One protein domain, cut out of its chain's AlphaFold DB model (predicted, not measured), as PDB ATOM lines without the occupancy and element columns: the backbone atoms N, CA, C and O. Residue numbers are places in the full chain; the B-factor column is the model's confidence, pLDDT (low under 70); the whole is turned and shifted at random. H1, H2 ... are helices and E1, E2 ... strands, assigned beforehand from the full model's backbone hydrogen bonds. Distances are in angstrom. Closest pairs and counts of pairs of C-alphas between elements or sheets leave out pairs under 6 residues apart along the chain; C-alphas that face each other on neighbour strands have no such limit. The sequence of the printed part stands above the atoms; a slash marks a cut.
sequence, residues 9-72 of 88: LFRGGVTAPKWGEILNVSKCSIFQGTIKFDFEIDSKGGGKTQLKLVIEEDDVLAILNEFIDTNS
ATOM      1  N   LEU A   9     -36.756  30.489  -3.328       76.31
ATOM      2  CA  LEU A   9     -35.656  30.078  -4.190       76.31
ATOM      3  C   LEU A   9     -34.416  29.813  -3.338       76.31
ATOM      4  O   LEU A   9     -33.904  30.704  -2.662       76.31
ATOM      5  N   PHE A  10     -33.908  28.590  -3.413       73.75
ATOM      6  CA  PHE A  10     -32.654  28.188  -2.795       73.75
ATOM      7  C   PHE A  10     -31.594  28.019  -3.881       73.75
ATOM      8  O   PHE A  10     -31.851  27.416  -4.926       73.75
ATOM      9  N   ARG A  11     -30.388  28.528  -3.621       73.81
ATOM     10  CA  ARG A  11     -29.235  28.405  -4.514       73.81
ATOM     11  C   ARG A  11     -28.051  27.826  -3.751       73.81
ATOM     12  O   ARG A  11     -27.662  28.364  -2.718       73.81
ATOM     13  N   GLY A  12     -27.473  26.759  -4.288       67.56
ATOM     14  CA  GLY A  12     -26.253  26.129  -3.792       67.56
ATOM     15  C   GLY A  12     -25.221  25.987  -4.906       67.56
ATOM     16  O   GLY A  12     -25.563  25.983  -6.089       67.56
ATOM     17  N   GLY A  13     -23.949  25.886  -4.535       60.84
ATOM     18  CA  GLY A  13     -22.859  25.618  -5.466       60.84
ATOM     19  C   GLY A  13     -21.936  24.554  -4.893       60.84
ATOM     20  O   GLY A  13     -21.553  24.645  -3.730       60.84
ATOM     21  N   VAL A  14     -21.581  23.560  -5.702       63.16
ATOM     22  CA  VAL A  14     -20.576  22.551  -5.350       63.16
ATOM     23  C   VAL A  14     -19.499  22.574  -6.425       63.16
ATOM     24  O   VAL A  14     -19.796  22.437  -7.610       63.16
ATOM     25  N   THR A  15     -18.239  22.748  -6.040       59.12
ATOM     26  CA  THR A  15     -17.105  22.506  -6.936       59.12
ATOM     27  C   THR A  15     -17.009  21.002  -7.177       59.12
ATOM     28  O   THR A  15     -16.740  20.239  -6.254       59.12
ATOM     29  N   ALA A  16     -17.291  20.551  -8.402       52.69
ATOM     30  CA  ALA A  16     -17.233  19.136  -8.736       52.69
ATOM     31  C   ALA A  16     -15.775  18.769  -9.079       52.69
ATOM     32  O   ALA A  16     -15.236  19.285 -10.052       52.69
ATOM     33  N   PRO A  17     -15.105  17.877  -8.324       48.84
ATOM     34  CA  PRO A  17     -13.706  17.521  -8.583       48.84
ATOM     35  C   PRO A  17     -13.506  16.669  -9.850       48.84
ATOM     36  O   PRO A  17     -12.370  16.407 -10.239       48.84
ATOM     37  N   LYS A  18     -14.586  16.221 -10.503       49.97
ATOM     38  CA  LYS A  18     -14.554  15.504 -11.783       49.97
ATOM     39  C   LYS A  18     -15.751  15.886 -12.647       49.97
ATOM     40  O   LYS A  18     -16.875  15.971 -12.156       49.97
ATOM     41  N   TRP A  19     -15.483  16.031 -13.940       43.84
ATOM     42  CA  TRP A  19     -16.485  16.097 -14.995       43.84
ATOM     43  C   TRP A  19     -17.129  14.711 -15.116       43.84
ATOM     44  O   TRP A  19     -16.449  13.736 -15.432       43.84
ATOM     45  N   GLY A  20     -18.413  14.611 -14.788       52.38
ATOM     46  CA  GLY A  20     -19.249  13.445 -15.067       52.38
ATOM     47  C   GLY A  20     -20.379  13.870 -15.996       52.38
ATOM     48  O   GLY A  20     -20.736  15.043 -16.012       52.38
ATOM     49  N   GLU A  21     -20.931  12.944 -16.771       42.56
ATOM     50  CA  GLU A  21     -22.109  13.217 -17.593       42.56
ATOM     51  C   GLU A  21     -23.303  13.500 -16.668       42.56
ATOM     52  O   GLU A  21     -23.790  12.616 -15.962       42.56
ATOM     53  N   ILE A  22     -23.729  14.762 -16.603       51.19
ATOM     54  CA  ILE A  22     -24.915  15.162 -15.852       51.19
ATOM     55  C   ILE A  22     -26.066  15.171 -16.843       51.19
ATOM     56  O   ILE A  22     -26.189  16.056 -17.686       51.19
ATOM     57  N   LEU A  23     -26.933  14.172 -16.733       49.75
ATOM     58  CA  LEU A  23     -28.281  14.274 -17.275       49.75
ATOM     59  C   LEU A  23     -28.903  15.501 -16.609       49.75
ATOM     60  O   LEU A  23     -28.990  15.492 -15.388       49.75
ATOM     61  N   ASN A  24     -29.276  16.547 -17.356       52.69
ATOM     62  CA  ASN A  24     -29.956  17.727 -16.806       52.69
ATOM     63  C   ASN A  24     -31.057  17.275 -15.833       52.69
ATOM     64  O   ASN A  24     -32.122  16.818 -16.260       52.69
ATOM     65  N   VAL A  25     -30.789  17.338 -14.524       56.59
ATOM     66  CA  VAL A  25     -31.733  16.857 -13.518       56.59
ATOM     67  C   VAL A  25     -32.710  17.989 -13.285       56.59
ATOM     68  O   VAL A  25     -32.530  18.806 -12.390       56.59
ATOM     69  N   SER A  26     -33.726  18.050 -14.138       65.06
ATOM     70  CA  SER A  26     -34.925  18.846 -13.911       65.06
ATOM     71  C   SER A  26     -35.940  17.935 -13.236       65.06
ATOM     72  O   SER A  26     -36.648  17.179 -13.904       65.06
ATOM     73  N   LYS A  27     -35.982  17.947 -11.902       74.19
ATOM     74  CA  LYS A  27     -36.969  17.162 -11.154       74.19
ATOM     75  C   LYS A  27     -38.100  18.077 -10.714       74.19
ATOM     76  O   LYS A  27     -37.878  19.018  -9.962       74.19
ATOM     77  N   CYS A  28     -39.311  17.769 -11.165       77.00
ATOM     78  CA  CYS A  28     -40.531  18.340 -10.613       77.00
ATOM     79  C   CYS A  28     -41.166  17.316  -9.671       77.00
ATOM     80  O   CYS A  28     -41.295  16.139 -10.017       77.00
ATOM     81  N   SER A  29     -41.550  17.747  -8.473       78.56
ATOM     82  CA  SER A  29     -42.334  16.925  -7.552       78.56
ATOM     83  C   SER A  29     -43.444  17.745  -6.918       78.56
ATOM     84  O   SER A  29     -43.259  18.921  -6.613       78.56
ATOM     85  N   ILE A  30     -44.593  17.100  -6.734       78.62
ATOM     86  CA  ILE A  30     -45.766  17.679  -6.085       78.62
ATOM     87  C   ILE A  30     -45.996  16.885  -4.807       78.62
ATOM     88  O   ILE A  30     -46.105  15.658  -4.850       78.62
ATOM     89  N   PHE A  31     -46.040  17.569  -3.670       78.44
ATOM     90  CA  PHE A  31     -46.299  16.941  -2.382       78.44
ATOM     91  C   PHE A  31     -47.106  17.896  -1.512       78.44
ATOM     92  O   PHE A  31     -46.643  19.000  -1.253       78.44
ATOM     93  N   GLN A  32     -48.292  17.458  -1.076       80.50
ATOM     94  CA  GLN A  32     -49.181  18.229  -0.195       80.50
ATOM     95  C   GLN A  32     -49.425  19.671  -0.682       80.50
ATOM     96  O   GLN A  32     -49.212  20.615   0.061       80.50
ATOM     97  N   GLY A  33     -49.797  19.855  -1.954       75.94
ATOM     98  CA  GLY A  33     -50.081  21.188  -2.508       75.94
ATOM     99  C   GLY A  33     -48.843  22.020  -2.873       75.94
ATOM    100  O   GLY A  33     -48.959  22.942  -3.670       75.94
ATOM    101  N   THR A  34     -47.650  21.652  -2.404       78.50
ATOM    102  CA  THR A  34     -46.386  22.315  -2.756       78.50
ATOM    103  C   THR A  34     -45.797  21.736  -4.048       78.50
ATOM    104  O   THR A  34     -45.697  20.512  -4.209       78.50
ATOM    105  N   ILE A  35     -45.316  22.603  -4.943       82.88
ATOM    106  CA  ILE A  35     -44.546  22.224  -6.136       82.88
ATOM    107  C   ILE A  35     -43.067  22.528  -5.898       82.88
ATOM    108  O   ILE A  35     -42.693  23.640  -5.528       82.88
ATOM    109  N   LYS A  36     -42.203  21.540  -6.136       80.88
ATOM    110  CA  LYS A  36     -40.748  21.683  -6.025       80.88
ATOM    111  C   LYS A  36     -40.093  21.433  -7.373       80.88
ATOM    112  O   LYS A  36     -40.307  20.369  -7.957       80.88
ATOM    113  N   PHE A  37     -39.271  22.379  -7.814       80.38
ATOM    114  CA  PHE A  37     -38.396  22.236  -8.970       80.38
ATOM    115  C   PHE A  37     -36.945  22.247  -8.515       80.38
ATOM    116  O   PHE A  37     -36.478  23.241  -7.964       80.38
ATOM    117  N   ASP A  38     -36.238  21.158  -8.778       77.69
ATOM    118  CA  ASP A  38     -34.797  21.066  -8.589       77.69
ATOM    119  C   ASP A  38     -34.118  21.117  -9.961       77.69
ATOM    120  O   ASP A  38     -34.508  20.380 -10.870       77.69
ATOM    121  N   PHE A  39     -33.112  21.980 -10.091       78.25
ATOM    122  CA  PHE A  39     -32.263  22.124 -11.267       78.25
ATOM    123  C   PHE A  39     -30.801  21.977 -10.864       78.25
ATOM    124  O   PHE A  39     -30.364  22.534  -9.852       78.25
ATOM    125  N   GLU A  40     -30.026  21.309 -11.706       76.75
ATOM    126  CA  GLU A  40     -28.571  21.311 -11.633       76.75
ATOM    127  C   GLU A  40     -28.013  21.853 -12.950       76.75
ATOM    128  O   GLU A  40     -28.351  21.357 -14.021       76.75
ATOM    129  N   ILE A  41     -27.212  22.916 -12.864       76.00
ATOM    130  CA  ILE A  41     -26.645  23.629 -14.009       76.00
ATOM    131  C   ILE A  41     -25.126  23.592 -13.899       76.00
ATOM    132  O   ILE A  41     -24.562  24.030 -12.891       76.00
ATOM    133  N   ASP A  42     -24.459  23.144 -14.955       71.75
ATOM    134  CA  ASP A  42     -23.007  23.228 -15.047       71.75
ATOM    135  C   ASP A  42     -22.533  24.678 -15.155       71.75
ATOM    136  O   ASP A  42     -22.986  25.473 -15.983       71.75
ATOM    137  N   SER A  43     -21.578  25.033 -14.303       69.81
ATOM    138  CA  SER A  43     -20.866  26.300 -14.373       69.81
ATOM    139  C   SER A  43     -19.662  26.168 -15.298       69.81
ATOM    140  O   SER A  43     -18.918  25.188 -15.245       69.81
ATOM    141  N   LYS A  44     -19.388  27.226 -16.069       68.50
ATOM    142  CA  LYS A  44     -18.209  27.327 -16.948       68.50
ATOM    143  C   LYS A  44     -16.877  27.096 -16.213       68.50
ATOM    144  O   LYS A  44     -15.892  26.752 -16.851       68.50
ATOM    145  N   GLY A  45     -16.845  27.282 -14.889       70.00
ATOM    146  CA  GLY A  45     -15.669  27.070 -14.038       70.00
ATOM    147  C   GLY A  45     -15.486  25.649 -13.485       70.00
ATOM    148  O   GLY A  45     -14.702  25.485 -12.556       70.00
ATOM    149  N   GLY A  46     -16.219  24.640 -13.977       67.12
ATOM    150  CA  GLY A  46     -16.097  23.249 -13.504       67.12
ATOM    151  C   GLY A  46     -16.823  22.955 -12.180       67.12
ATOM    152  O   GLY A  46     -16.524  21.978 -11.500       67.12
ATOM    153  N   GLY A  47     -17.766  23.812 -11.788       70.81
ATOM    154  CA  GLY A  47     -18.649  23.595 -10.637       70.81
ATOM    155  C   GLY A  47     -20.088  23.321 -11.067       70.81
ATOM    156  O   GLY A  47     -20.463  23.605 -12.198       70.81
ATOM    157  N   LYS A  48     -20.914  22.837 -10.143       73.94
ATOM    158  CA  LYS A  48     -22.360  22.668 -10.315       73.94
ATOM    159  C   LYS A  48     -23.094  23.755  -9.544       73.94
ATOM    160  O   LYS A  48     -22.784  24.004  -8.378       73.94
ATOM    161  N   THR A  49     -24.072  24.387 -10.179       76.25
ATOM    162  CA  THR A  49     -25.046  25.258  -9.516       76.25
ATOM    163  C   THR A  49     -26.331  24.474  -9.322       76.25
ATOM    164  O   THR A  49     -26.922  24.011 -10.290       76.25
ATOM    165  N   GLN A  50     -26.775  24.355  -8.079       75.88
ATOM    166  CA  GLN A  50     -28.053  23.745  -7.744       75.88
ATOM    167  C   GLN A  50     -29.064  24.851  -7.454       75.88
ATOM    168  O   GLN A  50     -28.802  25.744  -6.641       75.88
ATOM    169  N   LEU A  51     -30.210  24.803  -8.125       73.88
ATOM    170  CA  LEU A  51     -31.342  25.687  -7.875       73.88
ATOM    171  C   LEU A  51     -32.517  24.840  -7.413       73.88
ATOM    172  O   LEU A  51     -32.857  23.852  -8.053       73.88
ATOM    173  N   LYS A  52     -33.150  25.248  -6.320       79.56
ATOM    174  CA  LYS A  52     -34.387  24.642  -5.839       79.56
ATOM    175  C   LYS A  52     -35.436  25.726  -5.693       79.56
ATOM    176  O   LYS A  52     -35.279  26.630  -4.876       79.56
ATOM    177  N   LEU A  53     -36.493  25.627  -6.481       80.00
ATOM    178  CA  LEU A  53     -37.676  26.467  -6.386       80.00
ATOM    179  C   LEU A  53     -38.759  25.686  -5.646       80.00
ATOM    180  O   LEU A  53     -39.082  24.564  -6.027       80.00
ATOM    181  N   VAL A  54     -39.309  26.277  -4.593       83.44
ATOM    182  CA  VAL A  54     -40.420  25.719  -3.819       83.44
ATOM    183  C   VAL A  54     -41.575  26.703  -3.901       83.44
ATOM    184  O   VAL A  54     -41.444  27.828  -3.426       83.44
ATOM    185  N   ILE A  55     -42.671  26.280  -4.519       85.00
ATOM    186  CA  ILE A  55     -43.925  27.027  -4.613       85.00
ATOM    187  C   ILE A  55     -44.888  26.386  -3.621       85.00
ATOM    188  O   ILE A  55     -45.231  25.213  -3.780       85.00
ATOM    189  N   GLU A  56     -45.270  27.123  -2.584       85.88
ATOM    190  CA  GLU A  56     -46.194  26.635  -1.556       85.88
ATOM    191  C   GLU A  56     -47.646  26.645  -2.054       85.88
ATOM    192  O   GLU A  56     -47.971  27.319  -3.031       85.88
ATOM    193  N   GLU A  57     -48.515  25.895  -1.376       84.12
ATOM    194  CA  GLU A  57     -49.906  25.646  -1.784       84.12
ATOM    195  C   GLU A  57     -50.692  26.922  -2.134       84.12
ATOM    196  O   GLU A  57     -51.312  26.980  -3.198       84.12
ATOM    197  N   ASP A  58     -50.604  27.966  -1.306       82.56
ATOM    198  CA  ASP A  58     -51.308  29.237  -1.536       82.56
ATOM    199  C   ASP A  58     -50.907  29.899  -2.866       82.56
ATOM    200  O   ASP A  58     -51.751  30.386  -3.620       82.56
ATOM    201  N   ASP A  59     -49.612  29.862  -3.192       83.12
ATOM    202  CA  ASP A  59     -49.076  30.421  -4.434       83.12
ATOM    203  C   ASP A  59     -49.433  29.538  -5.640       83.12
ATOM    204  O   ASP A  59     -49.682  30.049  -6.733       83.12
ATOM    205  N   VAL A  60     -49.505  28.212  -5.459       81.25
ATOM    206  CA  VAL A  60     -49.964  27.283  -6.506       81.25
ATOM    207  C   VAL A  60     -51.411  27.579  -6.885       81.25
ATOM    208  O   VAL A  60     -51.728  27.658  -8.074       81.25
ATOM    209  N   LEU A  61     -52.284  27.779  -5.897       80.19
ATOM    210  CA  LEU A  61     -53.681  28.140  -6.134       80.19
ATOM    211  C   LEU A  61     -53.796  29.485  -6.852       80.19
ATOM    212  O   LEU A  61     -54.566  29.605  -7.804       80.19
ATOM    213  N   ALA A  62     -52.994  30.475  -6.455       81.19
ATOM    214  CA  ALA A  62     -52.983  31.781  -7.103       81.19
ATOM    215  C   ALA A  62     -52.543  31.697  -8.581       81.19
ATOM    216  O   ALA A  62     -53.194  32.280  -9.449       81.19
ATOM    217  N   ILE A  63     -51.510  30.899  -8.890       81.38
ATOM    218  CA  ILE A  63     -51.063  30.636 -10.270       81.38
ATOM    219  C   ILE A  63     -52.155  29.934 -11.085       81.38
ATOM    220  O   ILE A  63     -52.395  30.298 -12.237       81.38
ATOM    221  N   LEU A  64     -52.806  28.914 -10.516       79.62
ATOM    222  CA  LEU A  64     -53.862  28.170 -11.205       79.62
ATOM    223  C   LEU A  64     -55.072  29.057 -11.507       79.62
ATOM    224  O   LEU A  64     -55.604  28.986 -12.614       79.62
ATOM    225  N   ASN A  65     -55.465  29.914 -10.565       77.88
ATOM    226  CA  ASN A  65     -56.548  30.872 -10.765       77.88
ATOM    227  C   ASN A  65     -56.195  31.886 -11.861       77.88
ATOM    228  O   ASN A  65     -56.963  32.034 -12.804       77.88
ATOM    229  N   GLU A  66     -54.995  32.486 -11.831       80.62
ATOM    230  CA  GLU A  66     -54.559  33.403 -12.898       80.62
ATOM    231  C   GLU A  66     -54.498  32.698 -14.261       80.62
ATOM    232  O   GLU A  66     -54.877  33.283 -15.277       80.62
ATOM    233  N   PHE A  67     -54.061  31.434 -14.309       76.94
ATOM    234  CA  PHE A  67     -54.039  30.657 -15.546       76.94
ATOM    235  C   PHE A  67     -55.449  30.422 -16.101       76.94
ATOM    236  O   PHE A  67     -55.654  30.586 -17.305       76.94
ATOM    237  N   ILE A  68     -56.410  30.052 -15.252       78.25
ATOM    238  CA  ILE A  68     -57.810  29.851 -15.646       78.25
ATOM    239  C   ILE A  68     -58.423  31.168 -16.123       78.25
ATOM    240  O   ILE A  68     -59.033  31.190 -17.192       78.25
ATOM    241  N   ASP A  69     -58.208  32.259 -15.391       74.12
ATOM    242  CA  ASP A  69     -58.752  33.578 -15.721       74.12
ATOM    243  C   ASP A  69     -58.181  34.098 -17.046       74.12
ATOM    244  O   ASP A  69     -58.929  34.533 -17.925       74.12
ATOM    245  N   THR A  70     -56.865  33.969 -17.241       73.94
ATOM    246  CA  THR A  70     -56.168  34.404 -18.465       73.94
ATOM    247  C   THR A  70     -56.560  33.568 -19.681       73.94
ATOM    248  O   THR A  70     -56.629  34.081 -20.793       73.94
ATOM    249  N   ASN A  71     -56.818  32.272 -19.492       68.31
ATOM    250  CA  ASN A  71     -57.155  31.360 -20.584       68.31
ATOM    251  C   ASN A  71     -58.654  31.086 -20.685       68.31
ATOM    252  O   ASN A  71     -59.028  30.175 -21.417       68.31
ATOM    253  N   SER A  72     -59.501  31.858 -19.999       57.72
ATOM    254  CA  SER A  72     -60.960  31.694 -19.967       57.72
ATOM    255  C   SER A  72     -61.601  31.700 -21.368       57.72
ATOM    256  O   SER A  72     -62.579  30.988 -21.592       57.72
TER     257      SER A  72
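This is residues 9 to 72 of the 88 residues of an uncharacterized protein of Gimesia benthica (UniProt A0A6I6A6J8). A narrow, twisted sheet of four antiparallel strands, E3 and E4 the longest and E2 a short one at an edge, makes the body, and one helix, H1, juts from one end of it, with residues 64 to 72 sticking out free. Away from H1, residues 16 to 26 follow E1 and loop back to E2, at the opposite edge of the sheet. The printed part has 64 residues, with E1, E2, E3, E4 and H1 in that order along the chain; the sheet runs E1, E4, E3, E2, and the class is mixed, helices and strands. The whole is only just loose, close to extended, with a radius of gyration of the C-alphas of 15.7 A, and a rod in outline, 49 by 23 by 16 A.

E1, residues 9 to 15, begins at C-alpha 9 (-35.656, 30.078, -4.190) and is 20.2 A long. E2 is residues 27 to 31. E3, residues 34 to 42, measures 26.4 A, and E4, residues 47 to 55, 26.2 A. H1, residues 57 to 70, is 19.9 A long and ends at C-alpha 70 (-56.168, 34.404, -18.465).

E1 and E4 are antiparallel at 164 degrees, with N 10 and O 52 2.8 A apart, within hydrogen-bond range. E4 and E3, a hairpin, are antiparallel at 166 degrees, with N 37 and O 53 at 2.8 A. E3 and E2, also a hairpin, have N 29 and O 36 at 2.9 A. E2, E3 and E4 form a meander, each strand the antiparallel neighbour of the one before; with E1 beside E4 the four make a Greek key. H1 only grazes the sheet, with residues 57 to 63; its closest C-alphas to E3 are those of Glu 57 and Thr 34, 4.9 A apart. In H1 every O i to N i+4 pair is within hydrogen-bond range.

The two C-alphas farthest apart, those of Pro 17 and Ser 72, are 50.6 A apart. The printed part has no cut. The link from E1 to E2 is long, with 11 residues. The pLDDT is under 70 at residues 12 to 26, 43 to 44, 46 and 71 to 72.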